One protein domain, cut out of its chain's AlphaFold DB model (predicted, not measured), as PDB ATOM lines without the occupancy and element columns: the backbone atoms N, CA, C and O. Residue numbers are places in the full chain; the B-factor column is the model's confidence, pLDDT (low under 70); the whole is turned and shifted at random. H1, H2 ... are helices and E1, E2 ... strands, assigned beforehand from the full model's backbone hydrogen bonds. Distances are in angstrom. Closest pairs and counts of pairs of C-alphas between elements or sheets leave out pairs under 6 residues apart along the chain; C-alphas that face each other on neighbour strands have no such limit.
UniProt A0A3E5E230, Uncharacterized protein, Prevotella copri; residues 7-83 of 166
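AT A GLANCE: This is residues 7 to 83 of the 166 residues of an uncharacterized protein of Prevotella copri (UniProt A0A3E5E230). A small, strongly twisted sheet of three strands has helix H1 packed along it and helix H2 beyond, near one edge strand, E2. Between E2 and H2 a long loop, residues 37 to 59, reaches far away from this body and folds back, which gives the model its length. The printed part has 77 residues, with three named strands and two named helices in the order E1, H1, E2, H2, E3; the sheet runs E1, E3, E2, antiparallel throughout. The class is mixed, helices and strands, with 38 of the 77 residues, under half, in named elements. The whole is compact, with a radius of gyration of the C-alphas of 12.8 A, and only just elongated, spanning 39 by 26 by 22 A.

HOW THE PARTS SIT: Residues 7 to 8 pair antiparallel with residues 14 to 15 of E1, residues 13 to 18. E1 is an edge strand, antiparallel to the inner strand E3, residues 77 to 82, at 150 degrees; N 16 and O 79 are within hydrogen-bond range at 3.0 A. E2, residues 33 to 36, is the other edge strand, antiparallel to E3 at 136 degrees, with N 80 and O 33 at 2.8 A. The sheet is only just strongly twisted, with C-alphas up to 4.2 A off its best plane. H1, residues 21 to 29, is on the sheet at a height over the sheet of 9.0 A. It lies over E3 and only just over E2, on which 3 of its 9 C-alphas fall, and runs along the strands, at 14 degrees to E3 on the local plane. The closest C-alphas of H1 and E3 are those of Ala 27 and Ala 79, 6.0 A apart. E1, H1 and E2 form a split strand-helix-strand unit, two strands running the same way with a helix between them in the chain and E3 between them in the sheet; its crossover is right-handed. H2, residues 60 to 72, is on the sheet too, and near E2. The closest C-alphas of H2 and E3 are those of Leu 71 and Val 77, 7.0 A apart. H1 and H2 are close but not clearly touching, with C-alphas 21 and 68 closest at 6.7 A; they run opposite ways at a steep tilt of 38 degrees, only just past shallow. In H1 and H2 every O i to N i+4 pair is within hydrogen-bond range.

IN THESE COORDINATES: E1 begins at C-alpha 13, (-23.352, -5.077, -36.466), and is 15.3 A long; H1 is 12.4 A, E2 10.1 A. H2, 18.3 A long, begins at C-alpha 60, (-7.133, -13.912, -48.248). E3, 15.5 A long, ends at C-alpha 82, (-23.659, -5.396, -41.424).

THE WHOLE: The C-alphas farthest apart are those of Val 7 and Glu 51, 39.4 A. The link E2 to H2 is long, 23 residues, and within it residues 47 to 48 pair antiparallel with residues 55 to 56; the links E1 to H1, H1 to E2 and H2 to E3 are tight. The printed part has no cut, its mean pLDDT is 88.0, and no printed residue is under 70.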
ATOM      1  N   VAL A   7     -24.855 -11.847 -31.026       86.06
ATOM      2  CA  VAL A   7     -24.110 -10.847 -30.266       86.06
ATOM      3  C   VAL A   7     -24.179  -9.534 -31.032       86.06
ATOM      4  O   VAL A   7     -23.942  -9.495 -32.239       86.06
ATOM      5  N   ARG A   8     -24.543  -8.459 -30.332       87.12
ATOM      6  CA  ARG A   8     -24.426  -7.097 -30.853       87.12
ATOM      7  C   ARG A   8     -22.986  -6.641 -30.645       87.12
ATOM      8  O   ARG A   8     -22.551  -6.573 -29.499       87.12
ATOM      9  N   LEU A   9     -22.290  -6.330 -31.733       85.75
ATOM     10  CA  LEU A   9     -20.902  -5.848 -31.698       85.75
ATOM     11  C   LEU A   9     -20.829  -4.324 -31.834       85.75
ATOM     12  O   LEU A   9     -20.009  -3.688 -31.182       85.75
ATOM     13  N   SER A  10     -21.732  -3.724 -32.613       81.44
ATOM     14  CA  SER A  10     -21.864  -2.268 -32.746       81.44
ATOM     15  C   SER A  10     -23.333  -1.864 -32.931       81.44
ATOM     16  O   SER A  10     -24.242  -2.680 -32.753       81.44
ATOM     17  N   ASP A  11     -23.594  -0.598 -33.258       81.50
ATOM     18  CA  ASP A  11     -24.943  -0.116 -33.554       81.50
ATOM     19  C   ASP A  11     -25.562  -0.841 -34.748       81.50
ATOM     20  O   ASP A  11     -26.714  -1.241 -34.658       81.50
ATOM     21  N   ASN A  12     -24.804  -1.118 -35.807       85.31
ATOM     22  CA  ASN A  12     -25.301  -1.766 -37.021       85.31
ATOM     23  C   ASN A  12     -24.689  -3.159 -37.282       85.31
ATOM     24  O   ASN A  12     -24.957  -3.743 -38.331       85.31
ATOM     25  N   PHE A  13     -23.904  -3.720 -36.351       86.62
ATOM     26  CA  PHE A  13     -23.352  -5.077 -36.466       86.62
ATOM     27  C   PHE A  13     -24.006  -6.067 -35.512       86.62
ATOM     28  O   PHE A  13     -23.993  -5.907 -34.284       86.62
ATOM     29  N   VAL A  14     -24.475  -7.169 -36.091       88.75
ATOM     30  CA  VAL A  14     -24.896  -8.356 -35.354       88.75
ATOM     31  C   VAL A  14     -24.161  -9.574 -35.889       88.75
ATOM     32  O   VAL A  14     -24.068  -9.787 -37.099       88.75
ATOM     33  N   GLY A  15     -23.640 -10.381 -34.975       90.56
ATOM     34  CA  GLY A  15     -22.858 -11.551 -35.319       90.56
ATOM     35  C   GLY A  15     -23.144 -12.749 -34.442       90.56
ATOM     36  O   GLY A  15     -23.972 -12.726 -33.530       90.56
ATOM     37  N   VAL A  16     -22.444 -13.824 -34.750       92.06
ATOM     38  CA  VAL A  16     -22.440 -15.072 -33.996       92.06
ATOM     39  C   VAL A  16     -20.999 -15.501 -33.815       92.06
ATOM     40  O   VAL A  16     -20.216 -15.473 -34.764       92.06
ATOM     41  N   GLU A  17     -20.658 -15.886 -32.593       93.12
ATOM     42  CA  GLU A  17     -19.338 -16.425 -32.287       93.12
ATOM     43  C   GLU A  17     -19.121 -17.725 -33.069       93.12
ATOM     44  O   GLU A  17     -20.008 -18.587 -33.129       93.12
ATOM     45  N   ILE A  18     -17.949 -17.864 -33.680       92.25
ATOM     46  CA  ILE A  18     -17.520 -19.064 -34.393       92.25
ATOM     47  C   ILE A  18     -16.295 -19.645 -33.705       92.25
ATOM     48  O   ILE A  18     -15.448 -18.926 -33.193       92.25
ATOM     49  N   ASN A  19     -16.212 -20.970 -33.684       90.94
ATOM     50  CA  ASN A  19     -15.207 -21.675 -32.887       90.94
ATOM     51  C   ASN A  19     -14.358 -22.632 -33.729       90.94
ATOM     52  O   ASN A  19     -13.469 -23.309 -33.216       90.94
ATOM     53  N   THR A  20     -14.662 -22.757 -35.021       91.69
ATOM     54  CA  THR A  20     -14.030 -23.748 -35.892       91.69
ATOM     55  C   THR A  20     -13.726 -23.181 -37.268       91.69
ATOM     56  O   THR A  20     -14.493 -22.396 -37.824       91.69
ATOM     57  N   ILE A  21     -12.657 -23.686 -37.882       91.69
ATOM     58  CA  ILE A  21     -12.282 -23.365 -39.266       91.69
ATOM     59  C   ILE A  21     -13.430 -23.671 -40.245       91.69
ATOM     60  O   ILE A  21     -13.678 -22.934 -41.194       91.69
ATOM     61  N   GLN A  22     -14.194 -24.743 -40.007       92.00
ATOM     62  CA  GLN A  22     -15.338 -25.071 -40.858       92.00
ATOM     63  C   GLN A  22     -16.435 -23.990 -40.804       92.00
ATOM     64  O   GLN A  22     -17.155 -23.795 -41.783       92.00
ATOM     65  N   GLU A  23     -16.604 -23.316 -39.666       92.44
ATOM     66  CA  GLU A  23     -17.539 -22.195 -39.528       92.44
ATOM     67  C   GLU A  23     -17.012 -20.932 -40.208       92.44
ATOM     68  O   GLU A  23     -17.803 -20.261 -40.865       92.44
ATOM     69  N   VAL A  24     -15.697 -20.680 -40.162       91.62
ATOM     70  CA  VAL A  24     -15.030 -19.603 -40.921       91.62
ATOM     71  C   VAL A  24     -15.336 -19.733 -42.414       91.62
ATOM     72  O   VAL A  24     -15.904 -18.824 -43.014       91.62
ATOM     73  N   VAL A  25     -15.073 -20.906 -42.998       91.94
ATOM     74  CA  VAL A  25     -15.317 -21.160 -44.431       91.94
ATOM     75  C   VAL A  25     -16.796 -20.982 -44.794       91.94
ATOM     76  O   VAL A  25     -17.124 -20.441 -45.848       91.94
ATOM     77  N   LYS A  26     -17.719 -21.408 -43.919       92.94
ATOM     78  CA  LYS A  26     -19.165 -21.214 -44.133       92.94
ATOM     79  C   LYS A  26     -19.570 -19.744 -44.071       92.94
ATOM     80  O   LYS A  26     -20.413 -19.338 -44.862       92.94
ATOM     81  N   ALA A  27     -19.000 -18.977 -43.145       91.56
ATOM     82  CA  ALA A  27     -19.260 -17.551 -43.009       91.56
ATOM     83  C   ALA A  27     -18.774 -16.780 -44.244       91.56
ATOM     84  O   ALA A  27     -19.550 -16.019 -44.818       91.56
ATOM     85  N   GLN A  28     -17.556 -17.064 -44.720       89.69
ATOM     86  CA  GLN A  28     -17.009 -16.464 -45.944       89.69
ATOM     87  C   GLN A  28     -17.856 -16.810 -47.173       89.69
ATOM     88  O   GLN A  28     -18.234 -15.924 -47.933       89.69
ATOM     89  N   ALA A  29     -18.238 -18.083 -47.336       90.88
ATOM     90  CA  ALA A  29     -19.105 -18.508 -48.438       90.88
ATOM     91  C   ALA A  29     -20.505 -17.866 -48.392       90.88
ATOM     92  O   ALA A  29     -21.159 -17.739 -49.426       90.88
ATOM     93  N   ALA A  30     -20.970 -17.469 -47.205       90.12
ATOM     94  CA  ALA A  30     -22.216 -16.735 -47.010       90.12
ATOM     95  C   ALA A  30     -22.056 -15.207 -47.149       90.12
ATOM     96  O   ALA A  30     -23.048 -14.493 -47.021       90.12
ATOM     97  N   GLY A  31     -20.841 -14.703 -47.398       89.69
ATOM     98  CA  GLY A  31     -20.552 -13.271 -47.493       89.69
ATOM     99  C   GLY A  31     -20.635 -12.529 -46.157       89.69
ATOM    100  O   GLY A  31     -20.885 -11.328 -46.144       89.69
ATOM    101  N   LEU A  32     -20.478 -13.236 -45.033       91.88
ATOM    102  CA  LEU A  32     -20.435 -12.620 -43.709       91.88
ATOM    103  C   LEU A  32     -19.047 -12.038 -43.438       91.88
ATOM    104  O   LEU A  32     -18.031 -12.638 -43.789       91.88
ATOM    105  N   LYS A  33     -19.018 -10.902 -42.744       91.38
ATOM    106  CA  LYS A  33     -17.781 -10.276 -42.277       91.38
ATOM    107  C   LYS A  33     -17.221 -11.043 -41.091       91.38
ATOM    108  O   LYS A  33     -17.972 -11.426 -40.195       91.38
ATOM    109  N   LEU A  34     -15.912 -11.256 -41.081       92.94
ATOM    110  CA  LEU A  34     -15.214 -11.890 -39.968       92.94
ATOM    111  C   LEU A  34     -14.518 -10.809 -39.161       92.94
ATOM    112  O   LEU A  34     -13.738 -10.033 -39.714       92.94
ATOM    113  N   VAL A  35     -14.823 -10.759 -37.870       92.06
ATOM    114  CA  VAL A  35     -14.331  -9.719 -36.967       92.06
ATOM    115  C   VAL A  35     -13.836 -10.316 -35.653       92.06
ATOM    116  O   VAL A  35     -14.263 -11.409 -35.261       92.06
ATOM    117  N   ASP A  36     -12.940  -9.597 -34.983       91.12
ATOM    118  CA  ASP A  36     -12.510  -9.899 -33.615       91.12
ATOM    119  C   ASP A  36     -13.579  -9.485 -32.575       91.12
ATOM    120  O   ASP A  36     -14.677  -9.026 -32.913       91.12
ATOM    121  N   LYS A  37     -13.286  -9.657 -31.282       88.19
ATOM    122  CA  LYS A  37     -14.209  -9.275 -30.192       88.19
ATOM    123  C   LYS A  37     -14.428  -7.766 -30.072       88.19
ATOM    124  O   LYS A  37     -15.426  -7.342 -29.492       88.19
ATOM    125  N   GLU A  38     -13.498  -6.961 -30.571       86.50
ATOM    126  CA  GLU A  38     -13.598  -5.509 -30.629       86.50
ATOM    127  C   GLU A  38     -14.436  -5.037 -31.832       86.50
ATOM    128  O   GLU A  38     -14.828  -3.871 -31.878       86.50
ATOM    129  N   GLY A  39     -14.769  -5.939 -32.762       85.62
ATOM    130  CA  GLY A  39     -15.537  -5.648 -33.968       85.62
ATOM    131  C   GLY A  39     -14.677  -5.173 -35.141       85.62
ATOM    132  O   GLY A  39     -15.227  -4.660 -36.115       85.62
ATOM    133  N   TRP A  40     -13.354  -5.340 -35.072       88.00
ATOM    134  CA  TRP A  40     -12.447  -5.024 -36.170       88.00
ATOM    135  C   TRP A  40     -12.449  -6.138 -37.207       88.00
ATOM    136  O   TRP A  40     -12.282  -7.315 -36.889       88.00
ATOM    137  N   GLU A  41     -12.657  -5.761 -38.466       88.25
ATOM    138  CA  GLU A  41     -12.690  -6.709 -39.574       88.25
ATOM    139  C   GLU A  41     -11.284  -7.199 -39.914       88.25
ATOM    140  O   GLU A  41     -10.367  -6.400 -40.110       88.25
ATOM    141  N   TYR A  42     -11.128  -8.520 -40.045       87.06
ATOM    142  CA  TYR A  42      -9.824  -9.117 -40.335       87.06
ATOM    143  C   TYR A  42      -9.236  -8.682 -41.689       87.06
ATOM    144  O   TYR A  42      -8.026  -8.747 -41.880       87.06
ATOM    145  N   SER A  43     -10.075  -8.216 -42.617       81.56
ATOM    146  CA  SER A  43      -9.667  -7.695 -43.927       81.56
ATOM    147  C   SER A  43      -9.037  -6.298 -43.875       81.56
ATOM    148  O   SER A  43      -8.399  -5.897 -44.841       81.56
ATOM    149  N   ILE A  44      -9.213  -5.558 -42.773       76.25
ATOM    150  CA  ILE A  44      -8.775  -4.158 -42.645       76.25
ATOM    151  C   ILE A  44      -7.402  -4.055 -41.954       76.25
ATOM    152  O   ILE A  44      -6.788  -2.990 -41.972       76.25
ATOM    153  N   TYR A  45      -6.884  -5.137 -41.363       73.31
ATOM    154  CA  TYR A  45      -5.539  -5.112 -40.783       73.31
ATOM    155  C   TYR A  45      -4.494  -4.884 -41.864       73.31
ATOM    156  O   TYR A  45      -4.405  -5.662 -42.807       73.31
ATOM    157  N   THR A  46      -3.670  -3.855 -41.698       76.44
ATOM    158  CA  THR A  46      -2.487  -3.679 -42.530       76.44
ATOM    159  C   THR A  46      -1.401  -4.658 -42.098       76.44
ATOM    160  O   THR A  46      -1.223  -4.941 -40.910       76.44
ATOM    161  N   ILE A  47      -0.704  -5.214 -43.083       76.50
ATOM    162  CA  ILE A  47       0.478  -6.048 -42.879       76.50
ATOM    163  C   ILE A  47       1.678  -5.268 -43.404       76.50
ATOM    164  O   ILE A  47       1.621  -4.726 -44.509       76.50
ATOM    165  N   ASP A  48       2.753  -5.229 -42.621       80.50
ATOM    166  CA  ASP A  48       4.039  -4.711 -43.078       80.50
ATOM    167  C   ASP A  48       4.646  -5.699 -44.076       80.50
ATOM    168  O   ASP A  48       4.852  -6.876 -43.767       80.50
ATOM    169  N   ASP A  49       4.939  -5.230 -45.283       75.12
ATOM    170  CA  ASP A  49       5.650  -6.027 -46.270       75.12
ATOM    171  C   ASP A  49       7.071  -6.335 -45.769       75.12
ATOM    172  O   ASP A  49       7.856  -5.428 -45.498       75.12
ATOM    173  N   GLU A  50       7.421  -7.615 -45.622       74.88
ATOM    174  CA  GLU A  50       8.724  -8.008 -45.069       74.88
ATOM    175  C   GLU A  50       9.916  -7.571 -45.944       74.88
ATOM    176  O   GLU A  50      11.029  -7.431 -45.428       74.88
ATOM    177  N   GLU A  51       9.714  -7.350 -47.249       75.25
ATOM    178  CA  GLU A  51      10.777  -6.937 -48.172       75.25
ATOM    179  C   GLU A  51      10.929  -5.415 -48.247       75.25
ATOM    180  O   GLU A  51      12.057  -4.917 -48.336       75.25
ATOM    181  N   THR A  52       9.821  -4.667 -48.226       78.50
ATOM    182  CA  THR A  52       9.841  -3.203 -48.415       78.50
ATOM    183  C   THR A  52       9.634  -2.411 -47.126       78.50
ATOM    184  O   THR A  52      10.083  -1.266 -47.039       78.50
ATOM    185  N   GLY A  53       9.006  -3.013 -46.115       78.25
ATOM    186  CA  GLY A  53       8.587  -2.365 -44.873       78.25
ATOM    187  C   GLY A  53       7.394  -1.418 -45.037       78.25
ATOM    188  O   GLY A  53       7.173  -0.583 -44.162       78.25
ATOM    189  N   GLU A  54       6.670  -1.482 -46.158       84.75
ATOM    190  CA  GLU A  54       5.475  -0.667 -46.407       84.75
ATOM    191  C   GLU A  54       4.198  -1.401 -45.967       84.75
ATOM    192  O   GLU A  54       4.075  -2.612 -46.147       84.75
ATOM    193  N   GLU A  55       3.223  -0.663 -45.428       84.94
ATOM    194  CA  GLU A  55       1.909  -1.209 -45.071       84.94
ATOM    195  C   GLU A  55       1.105  -1.561 -46.334       84.94
ATOM    196  O   GLU A  55       0.893  -0.717 -47.212       84.94
ATOM    197  N   ARG A  56       0.599  -2.795 -46.403       84.56
ATOM    198  CA  ARG A  56      -0.291  -3.264 -47.473       84.56
ATOM    199  C   ARG A  56      -1.531  -3.969 -46.934       84.56
ATOM    200  O   ARG A  56      -1.588  -4.379 -45.775       84.56
ATOM    201  N   GLU A  57      -2.515  -4.146 -47.814       85.44
ATOM    202  CA  GLU A  57      -3.675  -4.989 -47.533       85.44
ATOM    203  C   GLU A  57      -3.264  -6.473 -47.425       85.44
ATOM    204  O   GLU A  57      -2.361  -6.935 -48.145       85.44
ATOM    205  N   PRO A  58      -3.912  -7.233 -46.530       86.31
ATOM    206  CA  PRO A  58      -3.618  -8.636 -46.321       86.31
ATOM    207  C   PRO A  58      -4.247  -9.475 -47.436       86.31
ATOM    208  O   PRO A  58      -5.339  -9.194 -47.932       86.31
ATOM    209  N   THR A  59      -3.575 -10.550 -47.827       88.31
ATOM    210  CA  THR A  59      -4.145 -11.537 -48.748       88.31
ATOM    211  C   THR A  59      -5.211 -12.383 -48.046       88.31
ATOM    212  O   THR A  59      -5.200 -12.544 -46.825       88.31
ATOM    213  N   GLU A  60      -6.116 -13.005 -48.811       85.81
ATOM    214  CA  GLU A  60      -7.133 -13.912 -48.248       85.81
ATOM    215  C   GLU A  60      -6.521 -15.057 -47.425       85.81
ATOM    216  O   GLU A  60      -7.106 -15.488 -46.430       85.81
ATOM    217  N   GLN A  61      -5.338 -15.538 -47.824       88.12
ATOM    218  CA  GLN A  61      -4.622 -16.582 -47.098       88.12
ATOM    219  C   GLN A  61      -4.094 -16.069 -45.753       88.12
ATOM    220  O   GLN A  61      -4.305 -16.734 -44.744       88.12
ATOM    221  N   GLU A  62      -3.475 -14.888 -45.717       89.19
ATOM    222  CA  GLU A  62      -2.975 -14.279 -44.474       89.19
ATOM    223  C   GLU A  62      -4.123 -13.994 -43.497       89.19
ATOM    224  O   GLU A  62      -4.022 -14.317 -42.314       89.19
ATOM    225  N   ILE A  63      -5.258 -13.492 -43.998       90.25
ATOM    226  CA  ILE A  63      -6.487 -13.325 -43.207       90.25
ATOM    227  C   ILE A  63      -6.908 -14.665 -42.591       90.25
ATOM    228  O   ILE A  63      -7.187 -14.758 -41.394       90.25
ATOM    229  N   PHE A  64      -6.966 -15.721 -43.403       90.50
ATOM    230  CA  PHE A  64      -7.395 -17.042 -42.956       90.50
ATOM    231  C   PHE A  64      -6.437 -17.656 -41.922       90.50
ATOM    232  O   PHE A  64      -6.883 -18.267 -40.945       90.50
ATOM    233  N   GLU A  65      -5.130 -17.485 -42.113       90.88
ATOM    234  CA  GLU A  65      -4.096 -17.922 -41.173       90.88
ATOM    235  C   GLU A  65      -4.216 -17.180 -39.839       90.88
ATOM    236  O   GLU A  65      -4.213 -17.821 -38.786       90.88
ATOM    237  N   HIS A  66      -4.438 -15.866 -39.875       91.12
ATOM    238  CA  HIS A  66      -4.579 -15.040 -38.678       91.12
ATOM    239  C   HIS A  66      -5.824 -15.419 -37.860       91.12
ATOM    240  O   HIS A  66      -5.753 -15.614 -36.646       91.12
ATOM    241  N   ILE A  67      -6.956 -15.650 -38.530       93.12
ATOM    242  CA  ILE A  67      -8.180 -16.151 -37.886       93.12
ATOM    243  C   ILE A  67      -7.950 -17.540 -37.282       93.12
ATOM    244  O   ILE A  67      -8.402 -17.830 -36.174       93.12
ATOM    245  N   THR A  68      -7.239 -18.415 -37.995       92.12
ATOM    246  CA  THR A  68      -6.924 -19.763 -37.508       92.12
ATOM    247  C   THR A  68      -6.044 -19.711 -36.259       92.12
ATOM    248  O   THR A  68      -6.277 -20.458 -35.306       92.12
ATOM    249  N   GLU A  69      -5.063 -18.812 -36.237       93.06
ATOM    250  CA  GLU A  69      -4.210 -18.580 -35.079       93.06
ATOM    251  C   GLU A  69      -5.026 -18.076 -33.883       93.06
ATOM    252  O   GLU A  69      -4.904 -18.625 -32.783       93.06
ATOM    253  N   ASP A  70      -5.904 -17.098 -34.092       93.94
ATOM    254  CA  ASP A  70      -6.756 -16.542 -33.042       93.94
ATOM    255  C   ASP A  70      -7.704 -17.589 -32.452       93.94
ATOM    256  O   ASP A  70      -7.756 -17.750 -31.228       93.94
ATOM    257  N   LEU A  71      -8.347 -18.396 -33.302       93.81
ATOM    258  CA  LEU A  71      -9.155 -19.534 -32.862       93.81
ATOM    259  C   LEU A  71      -8.324 -20.546 -32.058       93.81
ATOM    260  O   LEU A  71      -8.774 -21.032 -31.020       93.81
ATOM    261  N   SER A  72      -7.093 -20.848 -32.488       93.56
ATOM    262  CA  SER A  72      -6.206 -21.785 -31.777       93.56
ATOM    263  C   SER A  72      -5.768 -21.274 -30.400       93.56
ATOM    264  O   SER A  72      -5.570 -22.064 -29.474       93.56
ATOM    265  N   LYS A  73      -5.667 -19.949 -30.247       94.75
ATOM    266  CA  LYS A  73      -5.377 -19.262 -28.982       94.75
ATOM    267  C   LYS A  73      -6.623 -19.088 -28.106       94.75
ATOM    268  O   LYS A  73      -6.506 -18.559 -27.002       94.75
ATOM    269  N   GLY A  74      -7.795 -19.529 -28.572       90.88
ATOM    270  CA  GLY A  74      -9.066 -19.376 -27.867       90.88
ATOM    271  C   GLY A  74      -9.550 -17.927 -27.801       90.88
ATOM    272  O   GLY A  74     -10.257 -17.571 -26.860       90.88
ATOM    273  N   LYS A  75      -9.137 -17.081 -28.751       93.38
ATOM    274  CA  LYS A  75      -9.720 -15.749 -28.914       93.38
ATOM    275  C   LYS A  75     -11.079 -15.861 -29.598       93.38
ATOM    276  O   LYS A  75     -11.318 -16.760 -30.402       93.38
ATOM    277  N   GLU A  76     -11.958 -14.927 -29.267       92.94
ATOM    278  CA  GLU A  76     -13.310 -14.874 -29.810       92.94
ATOM    279  C   GLU A  76     -13.280 -14.294 -31.228       92.94
ATOM    280  O   GLU A  76     -12.743 -13.209 -31.453       92.94
ATOM    281  N   VAL A  77     -13.888 -15.017 -32.164       93.88
ATOM    282  CA  VAL A  77     -14.055 -14.599 -33.558       93.88
ATOM    283  C   VAL A  77     -15.537 -14.634 -33.886       93.88
ATOM    284  O   VAL A  77     -16.244 -15.577 -33.518       93.88
ATOM    285  N   TYR A  78     -16.018 -13.626 -34.606       93.94
ATOM    286  CA  TYR A  78     -17.433 -13.468 -34.913       93.94
ATOM    287  C   TYR A  78     -17.678 -13.404 -36.417       93.94
ATOM    288  O   TYR A  78     -16.999 -12.688 -37.148       93.94
ATOM    289  N   ALA A  79     -18.699 -14.127 -36.875       94.00
ATOM    290  CA  ALA A  79     -19.247 -13.990 -38.221       94.00
ATOM    291  C   ALA A  79     -20.450 -13.041 -38.187       94.00
ATOM    292  O   ALA A  79     -21.427 -13.305 -37.480       94.00
ATOM    293  N   CYS A  80     -20.384 -11.948 -38.942       92.31
ATOM    294  CA  CYS A  80     -21.270 -10.800 -38.791       92.31
ATOM    295  C   CYS A  80     -21.977 -10.407 -40.079       92.31
ATOM    296  O   CYS A  80     -21.435 -10.508 -41.181       92.31
ATOM    297  N   MET A  81     -23.187  -9.889 -39.902       90.19
ATOM    298  CA  MET A  81     -23.918  -9.154 -40.920       90.19
ATOM    299  C   MET A  81     -23.903  -7.672 -40.549       90.19
ATOM    300  O   MET A  81     -24.263  -7.301 -39.429       90.19
ATOM    301  N   GLU A  82     -23.520  -6.844 -41.512       86.81
ATOM    302  CA  GLU A  82     -23.659  -5.396 -41.424       86.81
ATOM    303  C   GLU A  82     -25.066  -4.991 -41.872       86.81
ATOM    304  O   GLU A  82     -25.537  -5.380 -42.944       86.81
ATOM    305  N   LEU A  83     -25.754  -4.227 -41.030       84.44
ATOM    306  CA  LEU A  83     -27.023  -3.596 -41.364       84.44
ATOM    307  C   LEU A  83     -26.777  -2.225 -42.003       84.44
ATOM    308  O   LEU A  83     -25.724  -1.612 -41.824       84.44
TER     309      LEU A  83